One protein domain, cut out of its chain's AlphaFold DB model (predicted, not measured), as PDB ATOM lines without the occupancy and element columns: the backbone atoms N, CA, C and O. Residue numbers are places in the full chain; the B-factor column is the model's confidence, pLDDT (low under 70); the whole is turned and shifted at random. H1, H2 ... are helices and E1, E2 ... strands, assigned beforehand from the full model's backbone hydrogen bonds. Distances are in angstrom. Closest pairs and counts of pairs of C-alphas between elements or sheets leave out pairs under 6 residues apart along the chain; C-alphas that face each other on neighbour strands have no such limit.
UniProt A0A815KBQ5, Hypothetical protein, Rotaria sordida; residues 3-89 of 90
ATOM      1  N   VAL A   3     192.925 237.453 163.381       93.88
ATOM      2  CA  VAL A   3     191.768 238.348 163.503       93.88
ATOM      3  C   VAL A   3     192.048 239.605 162.702       93.88
ATOM      4  O   VAL A   3     193.095 240.231 162.863       93.88
ATOM      5  N   VAL A   4     191.102 239.973 161.848       94.75
ATOM      6  CA  VAL A   4     191.135 241.204 161.067       94.75
ATOM      7  C   VAL A   4     190.043 242.117 161.591       94.75
ATOM      8  O   VAL A   4     188.866 241.758 161.583       94.75
ATOM      9  N   ARG A   5     190.428 243.312 162.040       94.56
ATOM     10  CA  ARG A   5     189.465 244.377 162.312       94.56
ATOM     11  C   ARG A   5     189.070 245.027 160.991       94.56
ATOM     12  O   ARG A   5     189.942 245.406 160.213       94.56
ATOM     13  N   LEU A   6     187.768 245.148 160.767       90.94
ATOM     14  CA  LEU A   6     187.191 245.884 159.650       90.94
ATOM     15  C   LEU A   6     186.997 247.351 160.070       90.94
ATOM     16  O   LEU A   6     187.963 248.055 160.360       90.94
ATOM     17  N   LYS A   7     185.741 247.801 160.125       89.56
ATOM     18  CA  LYS A   7     185.319 249.127 160.564       89.56
ATOM     19  C   LYS A   7     184.713 249.045 161.966       89.56
ATOM     20  O   LYS A   7     184.017 248.081 162.273       89.56
ATOM     21  N   ASP A   8     184.935 250.081 162.771       89.12
ATOM     22  CA  ASP A   8     184.421 250.180 164.140       89.12
ATOM     23  C   ASP A   8     184.833 248.935 164.959       89.12
ATOM     24  O   ASP A   8     186.005 248.547 164.937       89.12
ATOM     25  N   ASP A   9     183.878 248.288 165.633       91.75
ATOM     26  CA  ASP A   9     184.092 247.062 166.416       91.75
ATOM     27  C   ASP A   9     183.862 245.770 165.606       91.75
ATOM     28  O   ASP A   9     183.802 244.678 166.172       91.75
ATOM     29  N   LEU A  10     183.717 245.865 164.278       95.62
ATOM     30  CA  LEU A  10     183.470 244.701 163.429       95.62
ATOM     31  C   LEU A  10     184.769 243.954 163.125       95.62
ATOM     32  O   LEU A  10     185.760 244.538 162.675       95.62
ATOM     33  N   MET A  11     184.761 242.641 163.340       96.44
ATOM     34  CA  MET A  11     185.935 241.785 163.188       96.44
ATOM     35  C   MET A  11     185.617 240.513 162.404       96.44
ATOM     36  O   MET A  11     184.534 239.943 162.518       96.44
ATOM     37  N   ILE A  12     186.600 240.031 161.646       95.00
ATOM     38  CA  ILE A  12     186.578 238.714 161.010       95.00
ATOM     39  C   ILE A  12     187.697 237.864 161.594       95.00
ATOM     40  O   ILE A  12     188.863 238.256 161.601       95.00
ATOM     41  N   ILE A  13     187.345 236.658 162.020       94.25
ATOM     42  CA  ILE A  13     188.290 235.595 162.325       94.25
ATOM     43  C   ILE A  13     188.622 234.863 161.020       94.25
ATOM     44  O   ILE A  13     187.739 234.350 160.335       94.25
ATOM     45  N   LEU A  14     189.904 234.790 160.681       92.44
ATOM     46  CA  LEU A  14     190.413 233.952 159.599       92.44
ATOM     47  C   LEU A  14     190.805 232.599 160.197       92.44
ATOM     48  O   LEU A  14     191.871 232.464 160.815       92.44
ATOM     49  N   GLY A  15     189.908 231.619 160.058       87.88
ATOM     50  CA  GLY A  15     190.016 230.305 160.692       87.88
ATOM     51  C   GLY A  15     191.230 229.507 160.217       87.88
ATOM     52  O   GLY A  15     191.917 228.894 161.037       87.88
ATOM     53  N   GLY A  16     191.548 229.573 158.920       84.25
ATOM     54  CA  GLY A  16     192.583 228.726 158.317       84.25
ATOM     55  C   GLY A  16     192.330 227.240 158.605       84.25
ATOM     56  O   GLY A  16     191.187 226.829 158.805       84.25
ATOM     57  N   ASP A  17     193.407 226.467 158.737       81.25
ATOM     58  CA  ASP A  17     193.350 225.022 159.023       81.25
ATOM     59  C   ASP A  17     192.999 224.696 160.485       81.25
ATOM     60  O   ASP A  17     192.806 223.548 160.874       81.25
ATOM     61  N   CYS A  18     192.861 225.719 161.334       73.50
ATOM     62  CA  CYS A  18     192.445 225.527 162.721       73.50
ATOM     63  C   CYS A  18     190.993 225.024 162.820       73.50
ATOM     64  O   CYS A  18     190.628 224.380 163.803       73.50
ATOM     65  N   CYS A  19     190.167 225.288 161.802       75.31
ATOM     66  CA  CYS A  19     188.830 224.723 161.680       75.31
ATOM     67  C   CYS A  19     188.465 224.566 160.196       75.31
ATOM     68  O   CYS A  19     188.102 225.530 159.528       75.31
ATOM     69  N   HIS A  20     188.558 223.343 159.670       73.81
ATOM     70  CA  HIS A  20     188.350 223.080 158.240       73.81
ATOM     71  C   HIS A  20     186.888 223.182 157.779       73.81
ATOM     72  O   HIS A  20     186.637 223.344 156.591       73.81
ATOM     73  N   SER A  21     185.916 223.066 158.691       80.12
ATOM     74  CA  SER A  21     184.493 222.997 158.341       80.12
ATOM     75  C   SER A  21     183.615 223.679 159.380       80.12
ATOM     76  O   SER A  21     183.774 223.491 160.590       80.12
ATOM     77  N   LYS A  22     182.595 224.391 158.892       83.75
ATOM     78  CA  LYS A  22     181.557 225.021 159.714       83.75
ATOM     79  C   LYS A  22     180.843 224.012 160.611       83.75
ATOM     80  O   LYS A  22     180.443 224.357 161.717       83.75
ATOM     81  N   ARG A  23     180.713 222.754 160.174       85.88
ATOM     82  CA  ARG A  23     180.061 221.673 160.937       85.88
ATOM     83  C   ARG A  23     180.815 221.349 162.227       85.88
ATOM     84  O   ARG A  23     180.172 221.143 163.253       85.88
ATOM     85  N   ILE A  24     182.147 221.384 162.194       87.88
ATOM     86  CA  ILE A  24     182.993 221.222 163.383       87.88
ATOM     87  C   ILE A  24     182.846 222.449 164.291       87.88
ATOM     88  O   ILE A  24     182.627 222.298 165.491       87.88
ATOM     89  N   LEU A  25     182.879 223.662 163.721       88.62
ATOM     90  CA  LEU A  25     182.720 224.908 164.480       88.62
ATOM     91  C   LEU A  25     181.415 224.942 165.287       88.62
ATOM     92  O   LEU A  25     181.424 225.290 166.465       88.62
ATOM     93  N   VAL A  26     180.293 224.553 164.674       86.19
ATOM     94  CA  VAL A  26     178.984 224.538 165.350       86.19
ATOM     95  C   VAL A  26     178.755 223.287 166.209       86.19
ATOM     96  O   VAL A  26     177.695 223.147 166.814       86.19
ATOM     97  N   GLY A  27     179.730 222.375 166.281       86.31
ATOM     98  CA  GLY A  27     179.651 221.143 167.068       86.31
ATOM     99  C   GLY A  27     178.741 220.057 166.484       86.31
ATOM    100  O   GLY A  27     178.374 219.131 167.203       86.31
ATOM    101  N   LYS A  28     178.369 220.150 165.200       88.56
ATOM    102  CA  LYS A  28     177.642 219.085 164.480       88.56
ATOM    103  C   LYS A  28     178.543 217.894 164.151       88.56
ATOM    104  O   LYS A  28     178.042 216.792 163.960       88.56
ATOM    105  N   GLU A  29     179.850 218.122 164.080       90.00
ATOM    106  CA  GLU A  29     180.874 217.104 163.859       90.00
ATOM    107  C   GLU A  29     182.031 217.278 164.838       90.00
ATOM    108  O   GLU A  29     182.195 218.332 165.454       90.00
ATOM    109  N   GLN A  30     182.826 216.221 164.981       89.19
ATOM    110  CA  GLN A  30     184.036 216.206 165.795       89.19
ATOM    111  C   GLN A  30     185.279 216.280 164.905       89.19
ATOM    112  O   GLN A  30     185.211 216.041 163.698       89.19
ATOM    113  N   ILE A  31     186.422 216.595 165.515       89.56
ATOM    114  CA  ILE A  31     187.727 216.445 164.863       89.56
ATOM    115  C   ILE A  31     187.914 214.970 164.491       89.56
ATOM    116  O   ILE A  31     187.676 214.089 165.319       89.56
ATOM    117  N   ALA A  32     188.321 214.714 163.248       89.81
ATOM    118  CA  ALA A  32     188.603 213.366 162.778       89.81
ATOM    119  C   ALA A  32     189.827 212.792 163.504       89.81
ATOM    120  O   ALA A  32     190.863 213.450 163.590       89.81
ATOM    121  N   ILE A  33     189.692 211.565 163.998       91.75
ATOM    122  CA  ILE A  33     190.775 210.774 164.582       91.75
ATOM    123  C   ILE A  33     190.892 209.517 163.724       91.75
ATOM    124  O   ILE A  33     189.887 208.844 163.486       91.75
ATOM    125  N   PHE A  34     192.091 209.245 163.217       91.56
ATOM    126  CA  PHE A  34     192.370 208.064 162.406       91.56
ATOM    127  C   PHE A  34     192.462 206.809 163.286       91.56
ATOM    128  O   PHE A  34     192.561 206.891 164.510       91.56
ATOM    129  N   GLU A  35     192.421 205.626 162.670       94.06
ATOM    130  CA  GLU A  35     192.450 204.346 163.398       94.06
ATOM    131  C   GLU A  35     193.732 204.151 164.223       94.06
ATOM    132  O   GLU A  35     193.707 203.493 165.259       94.06
ATOM    133  N   ASP A  36     194.837 204.764 163.795       92.81
ATOM    134  CA  ASP A  36     196.117 204.779 164.510       92.81
ATOM    135  C   ASP A  36     196.178 205.826 165.642       92.81
ATOM    136  O   ASP A  36     197.210 205.985 166.294       92.81
ATOM    137  N   GLY A  37     195.074 206.537 165.893       86.88
ATOM    138  CA  GLY A  37     194.962 207.575 166.914       86.88
ATOM    139  C   GLY A  37     195.525 208.936 166.500       86.88
ATOM    140  O   GLY A  37     195.477 209.871 167.301       86.88
ATOM    141  N   THR A  38     196.041 209.080 165.278       90.81
ATOM    142  CA  THR A  38     196.550 210.363 164.783       90.81
ATOM    143  C   THR A  38     195.414 211.287 164.338       90.81
ATOM    144  O   THR A  38     194.260 210.882 164.176       90.81
ATOM    145  N   SER A  39     195.726 212.569 164.145       90.38
ATOM    146  CA  SER A  39     194.798 213.538 163.564       90.38
ATOM    147  C   SER A  39     195.554 214.584 162.747       90.38
ATOM    148  O   SER A  39     196.773 214.699 162.852       90.38
ATOM    149  N   GLY A  40     194.828 215.396 161.972       87.94
ATOM    150  CA  GLY A  40     195.403 216.584 161.325       87.94
ATOM    151  C   GLY A  40     195.844 217.682 162.307       87.94
ATOM    152  O   GLY A  40     196.453 218.662 161.892       87.94
ATOM    153  N   HIS A  41     195.539 217.529 163.598       88.81
ATOM    154  CA  HIS A  41     195.998 218.392 164.680       88.81
ATOM    155  C   HIS A  41     197.072 217.685 165.513       88.81
ATOM    156  O   HIS A  41     196.889 216.547 165.946       88.81
ATOM    157  N   GLU A  42     198.160 218.400 165.790       91.25
ATOM    158  CA  GLU A  42     199.218 217.944 166.699       91.25
ATOM    159  C   GLU A  42     198.707 217.828 168.147       91.25
ATOM    160  O   GLU A  42     198.974 216.839 168.824       91.25
ATOM    161  N   ASP A  43     197.901 218.800 168.592       92.00
ATOM    162  CA  ASP A  43     197.216 218.787 169.889       92.00
ATOM    163  C   ASP A  43     195.694 218.851 169.693       92.00
ATOM    164  O   ASP A  43     195.102 219.907 169.441       92.00
ATOM    165  N   ILE A  44     195.049 217.690 169.815       91.25
ATOM    166  CA  ILE A  44     193.597 217.534 169.651       91.25
ATOM    167  C   ILE A  44     192.827 218.293 170.741       91.25
ATOM    168  O   ILE A  44     191.766 218.865 170.470       91.25
ATOM    169  N   GLU A  45     193.324 218.307 171.976       91.81
ATOM    170  CA  GLU A  45     192.615 218.917 173.099       91.81
ATOM    171  C   GLU A  45     192.689 220.443 173.043       91.81
ATOM    172  O   GLU A  45     191.687 221.124 173.292       91.81
ATOM    173  N   GLU A  46     193.832 221.006 172.647       93.00
ATOM    174  CA  GLU A  46     193.933 222.446 172.407       93.00
ATOM    175  C   GLU A  46     193.161 222.878 171.153       93.00
ATOM    176  O   GLU A  46     192.519 223.934 171.170       93.00
ATOM    177  N   ALA A  47     193.101 222.045 170.108       91.06
ATOM    178  CA  ALA A  47     192.247 222.301 168.948       91.06
ATOM    179  C   ALA A  47     190.762 222.393 169.346       91.06
ATOM    180  O   ALA A  47     190.089 223.378 169.024       91.06
ATOM    181  N   LYS A  48     190.259 221.432 170.137       90.94
ATOM    182  CA  LYS A  48     188.884 221.456 170.676       90.94
ATOM    183  C   LYS A  48     188.607 222.711 171.504       90.94
ATOM    184  O   LYS A  48     187.557 223.337 171.345       90.94
ATOM    185  N   LYS A  49     189.530 223.101 172.392       92.94
ATOM    186  CA  LYS A  49     189.391 224.327 173.201       92.94
ATOM    187  C   LYS A  49     189.375 225.577 172.332       92.94
ATOM    188  O   LYS A  49     188.575 226.471 172.596       92.94
ATOM    189  N   THR A  50     190.222 225.637 171.308       92.12
ATOM    190  CA  THR A  50     190.286 226.771 170.384       92.12
ATOM    191  C   THR A  50     188.977 226.925 169.620       92.12
ATOM    192  O   THR A  50     188.387 228.000 169.650       92.12
ATOM    193  N   ILE A  51     188.459 225.842 169.035       91.88
ATOM    194  CA  ILE A  51     187.165 225.842 168.336       91.88
ATOM    195  C   ILE A  51     186.038 226.295 169.274       91.88
ATOM    196  O   ILE A  51     185.226 227.143 168.902       91.88
ATOM    197  N   ARG A  52     186.019 225.786 170.515       92.25
ATOM    198  CA  ARG A  52     185.024 226.179 171.521       92.25
ATOM    199  C   ARG A  52     185.089 227.674 171.843       92.25
ATOM    200  O   ARG A  52     184.059 228.335 171.767       92.25
ATOM    201  N   ARG A  53     186.278 228.204 172.156       93.38
ATOM    202  CA  ARG A  53     186.489 229.634 172.462       93.38
ATOM    203  C   ARG A  53     186.088 230.527 171.288       93.38
ATOM    204  O   ARG A  53     185.456 231.557 171.491       93.38
ATOM    205  N   THR A  54     186.424 230.122 170.064       93.00
ATOM    206  CA  THR A  54     186.045 230.844 168.843       93.00
ATOM    207  C   THR A  54     184.531 230.921 168.689       93.00
ATOM    208  O   THR A  54     183.999 232.005 168.462       93.00
ATOM    209  N   ARG A  55     183.822 229.798 168.863       92.31
ATOM    210  CA  ARG A  55     182.355 229.775 168.834       92.31
ATOM    211  C   ARG A  55     181.757 230.671 169.920       92.31
ATOM    212  O   ARG A  55     180.915 231.503 169.616       92.31
ATOM    213  N   GLU A  56     182.235 230.543 171.158       94.12
ATOM    214  CA  GLU A  56     181.777 231.361 172.290       94.12
ATOM    215  C   GLU A  56     181.951 232.862 172.020       94.12
ATOM    216  O   GLU A  56     181.047 233.645 172.304       94.12
ATOM    217  N   TRP A  57     183.078 233.270 171.427       94.25
ATOM    218  CA  TRP A  57     183.318 234.669 171.079       94.25
ATOM    219  C   TRP A  57     182.348 235.175 170.008       94.25
ATOM    220  O   TRP A  57     181.785 236.260 170.158       94.25
ATOM    221  N   ILE A  58     182.110 234.384 168.956       93.50
ATOM    222  CA  ILE A  58     181.142 234.721 167.905       93.50
ATOM    223  C   ILE A  58     179.743 234.885 168.512       93.50
ATOM    224  O   ILE A  58     179.111 235.921 168.294       93.50
ATOM    225  N   ASP A  59     179.299 233.926 169.328       93.31
ATOM    226  CA  ASP A  59     177.972 233.932 169.954       93.31
ATOM    227  C   ASP A  59     177.780 235.149 170.879       93.31
ATOM    228  O   ASP A  59     176.726 235.787 170.879       93.31
ATOM    229  N   GLN A  60     178.816 235.524 171.635       95.75
ATOM    230  CA  GLN A  60     178.785 236.669 172.556       95.75
ATOM    231  C   GLN A  60     178.925 238.028 171.853       95.75
ATOM    232  O   GLN A  60     178.612 239.061 172.442       95.75
ATOM    233  N   SER A  61     179.370 238.053 170.594       94.94
ATOM    234  CA  SER A  61     179.662 239.293 169.863       94.94
ATOM    235  C   SER A  61     178.426 240.075 169.407       94.94
ATOM    236  O   SER A  61     178.556 241.197 168.913       94.94
ATOM    237  N   ASN A  62     177.227 239.495 169.504       93.88
ATOM    238  CA  ASN A  62     175.990 240.095 168.996       93.88
ATOM    239  C   ASN A  62     176.102 240.556 167.517       93.88
ATOM    240  O   ASN A  62     175.708 241.668 167.130       93.88
ATOM    241  N   GLY A  63     176.716 239.696 166.697       93.94
ATOM    242  CA  GLY A  63     176.898 239.896 165.258       93.94
ATOM    243  C   GLY A  63     178.007 240.877 164.875       93.94
ATOM    244  O   GLY A  63     178.023 241.340 163.737       93.94
ATOM    245  N   THR A  64     178.905 241.227 165.803       95.88
ATOM    246  CA  THR A  64     180.080 242.069 165.508       95.88
ATOM    247  C   THR A  64     181.315 241.260 165.117       95.88
ATOM    248  O   THR A  64     182.231 241.806 164.507       95.88
ATOM    249  N   VAL A  65     181.327 239.952 165.389       96.25
ATOM    250  CA  VAL A  65     182.400 239.037 164.989       96.25
ATOM    251  C   VAL A  65     181.860 237.999 164.013       96.25
ATOM    252  O   VAL A  65     180.883 237.311 164.297       96.25
ATOM    253  N   GLY A  66     182.513 237.883 162.859       94.19
ATOM    254  CA  GLY A  66     182.287 236.835 161.866       94.19
ATOM    255  C   GLY A  66     183.503 235.920 161.738       94.19
ATOM    256  O   GLY A  66     184.574 236.211 162.269       94.19
ATOM    257  N   ILE A  67     183.359 234.819 161.006       93.12
ATOM    258  CA  ILE A  67     184.456 233.890 160.722       93.12
ATOM    259  C   ILE A  67     184.415 233.440 159.266       93.12
ATOM    260  O   ILE A  67     183.342 233.214 158.713       93.12
ATOM    261  N   ILE A  68     185.595 233.298 158.665       91.88
ATOM    262  CA  ILE A  68     185.794 232.700 157.345       91.88
ATOM    263  C   ILE A  68     186.740 231.510 157.511       91.88
ATOM    264  O   ILE A  68     187.833 231.650 158.069       91.88
ATOM    265  N   LEU A  69     186.313 230.334 157.051       89.19
ATOM    266  CA  LEU A  69     187.087 229.091 157.114       89.19
ATOM    267  C   LEU A  69     187.723 228.789 155.753       89.19
ATOM    268  O   LEU A  69     187.167 229.147 154.718       89.19
ATOM    269  N   ALA A  70     188.877 228.113 155.750       82.56
ATOM    270  CA  ALA A  70     189.678 227.896 154.538       82.56
ATOM    271  C   ALA A  70     188.952 227.102 153.434       82.56
ATOM    272  O   ALA A  70     189.223 227.302 152.251       82.56
ATOM    273  N   HIS A  71     188.018 226.225 153.810       79.38
ATOM    274  CA  HIS A  71     187.300 225.337 152.891       79.38
ATOM    275  C   HIS A  71     185.772 225.467 152.993       79.38
ATOM    276  O   HIS A  71     185.045 224.539 152.643       79.38
ATOM    277  N   ASP A  72     185.269 226.610 153.469       81.62
ATOM    278  CA  ASP A  72     183.830 226.890 153.519       81.62
ATOM    279  C   ASP A  72     183.404 227.691 152.284       81.62
ATOM    280  O   ASP A  72     183.604 228.899 152.227       81.62
ATOM    281  N   GLY A  73     182.838 227.019 151.277       81.50
ATOM    282  CA  GLY A  73     182.343 227.666 150.056       81.50
ATOM    283  C   GLY A  73     181.118 228.563 150.271       81.50
ATOM    284  O   GLY A  73     180.841 229.409 149.427       81.50
ATOM    285  N   GLU A  74     180.429 228.413 151.407       83.25
ATOM    286  CA  GLU A  74     179.211 229.146 151.784       83.25
ATOM    287  C   GLU A  74     179.506 230.216 152.854       83.25
ATOM    288  O   GLU A  74     178.640 230.627 153.637       83.25
ATOM    289  N   TRP A  75     180.768 230.654 152.952       85.00
ATOM    290  CA  TRP A  75     181.193 231.588 153.993       85.00
ATOM    291  C   TRP A  75     180.473 232.935 153.897       85.00
ATOM    292  O   TRP A  75     180.225 233.564 154.923       85.00
ATOM    293  N   LYS A  76     180.119 233.386 152.685       84.56
ATOM    294  CA  LYS A  76     179.469 234.688 152.473       84.56
ATOM    295  C   LYS A  76     178.080 234.717 153.098       84.56
ATOM    296  O   LYS A  76     177.730 235.679 153.773       84.56
ATOM    297  N   GLU A  77     177.321 233.645 152.914       85.56
ATOM    298  CA  GLU A  77     175.976 233.447 153.448       85.56
ATOM    299  C   GLU A  77     175.990 233.243 154.970       85.56
ATOM    300  O   GLU A  77     174.985 233.448 155.648       85.56
ATOM    301  N   ALA A  78     177.137 232.833 155.519       84.25
ATOM    302  CA  ALA A  78     177.334 232.594 156.942       84.25
ATOM    303  C   ALA A  78     177.667 233.855 157.755       84.25
ATOM    304  O   ALA A  78     177.639 233.795 158.987       84.25
ATOM    305  N   LEU A  79     178.036 234.959 157.101       90.50
ATOM    306  CA  LEU A  79     178.480 236.158 157.800       90.50
ATOM    307  C   LEU A  79     177.318 236.891 158.489       90.50
ATOM    308  O   LEU A  79     176.224 236.987 157.931       90.50
ATOM    309  N   PRO A  80     177.554 237.488 159.673       91.75
ATOM    310  CA  PRO A  80     176.609 238.426 160.268       91.75
ATOM    311  C   PRO A  80     176.265 239.557 159.293       91.75
ATOM    312  O   PRO A  80     177.160 240.088 158.635       91.75
ATOM    313  N   SER A  81     174.997 239.977 159.242       90.88
ATOM    314  CA  SER A  81     174.519 241.000 158.292       90.88
ATOM    315  C   SER A  81     175.350 242.286 158.328       90.88
ATOM    316  O   SER A  81     175.796 242.756 157.287       90.88
ATOM    317  N   LYS A  82     175.673 242.771 159.535       90.81
ATOM    318  CA  LYS A  82     176.524 243.955 159.766       90.81
ATOM    319  C   LYS A  82     177.892 243.863 159.076       90.81
ATOM    320  O   LYS A  82     178.451 244.875 158.672       90.81
ATOM    321  N   ILE A  83     178.450 242.656 158.988       92.88
ATOM    322  CA  ILE A  83     179.739 242.390 158.344       92.88
ATOM    323  C   ILE A  83     179.541 242.177 156.842       92.88
ATOM    324  O   ILE A  83     180.290 242.734 156.044       92.88
ATOM    325  N   ALA A  84     178.528 241.400 156.448       90.50
ATOM    326  CA  ALA A  84     178.230 241.111 155.049       90.50
ATOM    327  C   ALA A  84     177.990 242.394 154.234       90.50
ATOM    328  O   ALA A  84     178.539 242.534 153.143       90.50
ATOM    329  N   GLU A  85     177.259 243.362 154.794       89.00
ATOM    330  CA  GLU A  85     177.002 244.671 154.178       89.00
ATOM    331  C   GLU A  85     178.289 245.455 153.864       89.00
ATOM    332  O   GLU A  85     178.341 246.173 152.867       89.00
ATOM    333  N   LEU A  86     179.349 245.298 154.666       87.00
ATOM    334  CA  LEU A  86     180.630 245.971 154.430       87.00
ATOM    335  C   LEU A  86     181.471 245.299 153.343       87.00
ATOM    336  O   LEU A  86     182.200 245.981 152.628       87.00
ATOM    337  N   ILE A  87     181.396 243.972 153.224       81.81
ATOM    338  CA  ILE A  87     182.230 243.210 152.281       81.81
ATOM    339  C   ILE A  87     181.618 243.196 150.873       81.81
ATOM    340  O   ILE A  87     182.345 243.042 149.898       81.81
ATOM    341  N   GLN A  88     180.303 243.404 150.732       69.06
ATOM    342  CA  GLN A  88     179.626 243.449 149.424       69.06
ATOM    343  C   GLN A  88     180.003 244.656 148.542       69.06
ATOM    344  O   GLN A  88     179.608 244.698 147.380       69.06
ATOM    345  N   VAL A  89     180.758 245.625 149.067       49.84
ATOM    346  CA  VAL A  89     181.174 246.842 148.344       49.84
ATOM    347  C   VAL A  89     182.572 246.700 147.702       49.84
ATOM    348  O   VAL A  89     183.089 247.673 147.158       49.84
TER     349      VAL A  89
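AT A GLANCE: This is residues 3 to 89 of the 90 residues of the protein "Hypothetical protein" of Rotaria sordida (UniProt A0A815KBQ5). A small sheet of three strands has one long helix, H2, lying along one face over E3, with the first part of that helix running out past the sheet. The short helices H1, H3 and H4 only graze the sheet, and the long link of residues 26 to 43 loops out to Asp 36, which makes much of the length at one end. The printed part has 87 residues with three named strands and four named helices, in the order E1, E2, H1, H2, E3, H3, H4; the sheet runs E1, E2, E3 and is mixed, and the class is mixed, helices and strands. The whole is only just compact, close to loose, with a radius of gyration of the C-alphas of 14.0 A and spans of 47 by 23 by 20 A.

IN THESE COORDINATES: In the sheet, E1 is residues 3 to 5, 6.6 A long, beginning at C-alpha 3 (191.768, 238.348, 163.503). E2, residues 11 to 16, measures 15.4 A, and E3, residues 65 to 69, 13.5 A. H2, residues 44 to 60, is 24.4 A long, from C-alpha 44 at (193.597, 217.534, 169.651). The short helices are H1, residues 22 to 25, 4.9 A; H3, residues 75 to 78, 5.0 A; and H4, residues 81 to 87, 10.0 A, ending at C-alpha 87 (182.230, 243.210, 152.281).

HOW THE PARTS SIT: E2 is the inner strand. E1 and E2 form an antiparallel hairpin at 154 degrees, with N 4 and O 12 within hydrogen-bond range at 2.8 A. E2 and E3 are parallel at 21 degrees, with N 13 and O 66 at 2.8 A and N 68 and O 13 at 2.9 A. H2 is on the sheet at a height over the sheet of 10.5 A and lies over E3, running along the strands at 13 degrees to E3 on the local plane; H2 and the sheet E1, E2, E3 form two layers, a helix on one face of a sheet. The closest C-alphas of H2 and E3 are those of Ile 58 and Val 65, 5.4 A apart. E2, H1, H2 and E3 form a strand-helix-strand unit, two parallel neighbour strands with helices between them in the chain, and its crossover is right-handed. H1 touches H2 with residues 51 to 55 of H2 alone, the closest C-alphas being those of Leu 25 and Ile 51, 6.0 A. H3 and H4 are close but not clearly touching, with the C-alphas of Lys 76 and Ala 84 closest at 7.0 A. H2 is apart from H3 and H4. Every O i to N i+4 pair is within hydrogen-bond range in H2, and 2 of 3 are in H4; H1 and H3 are too short for such a pair.

THE WHOLE: The two C-alphas farthest apart are those of Asp 36 and Val 89, 47.5 A. The printed part has no cut. The link from H1 to H2, 18 residues, is long, and the other links are tight. The mean pLDDT of the printed part is 88.9, and residues 88 to 89 are under 70.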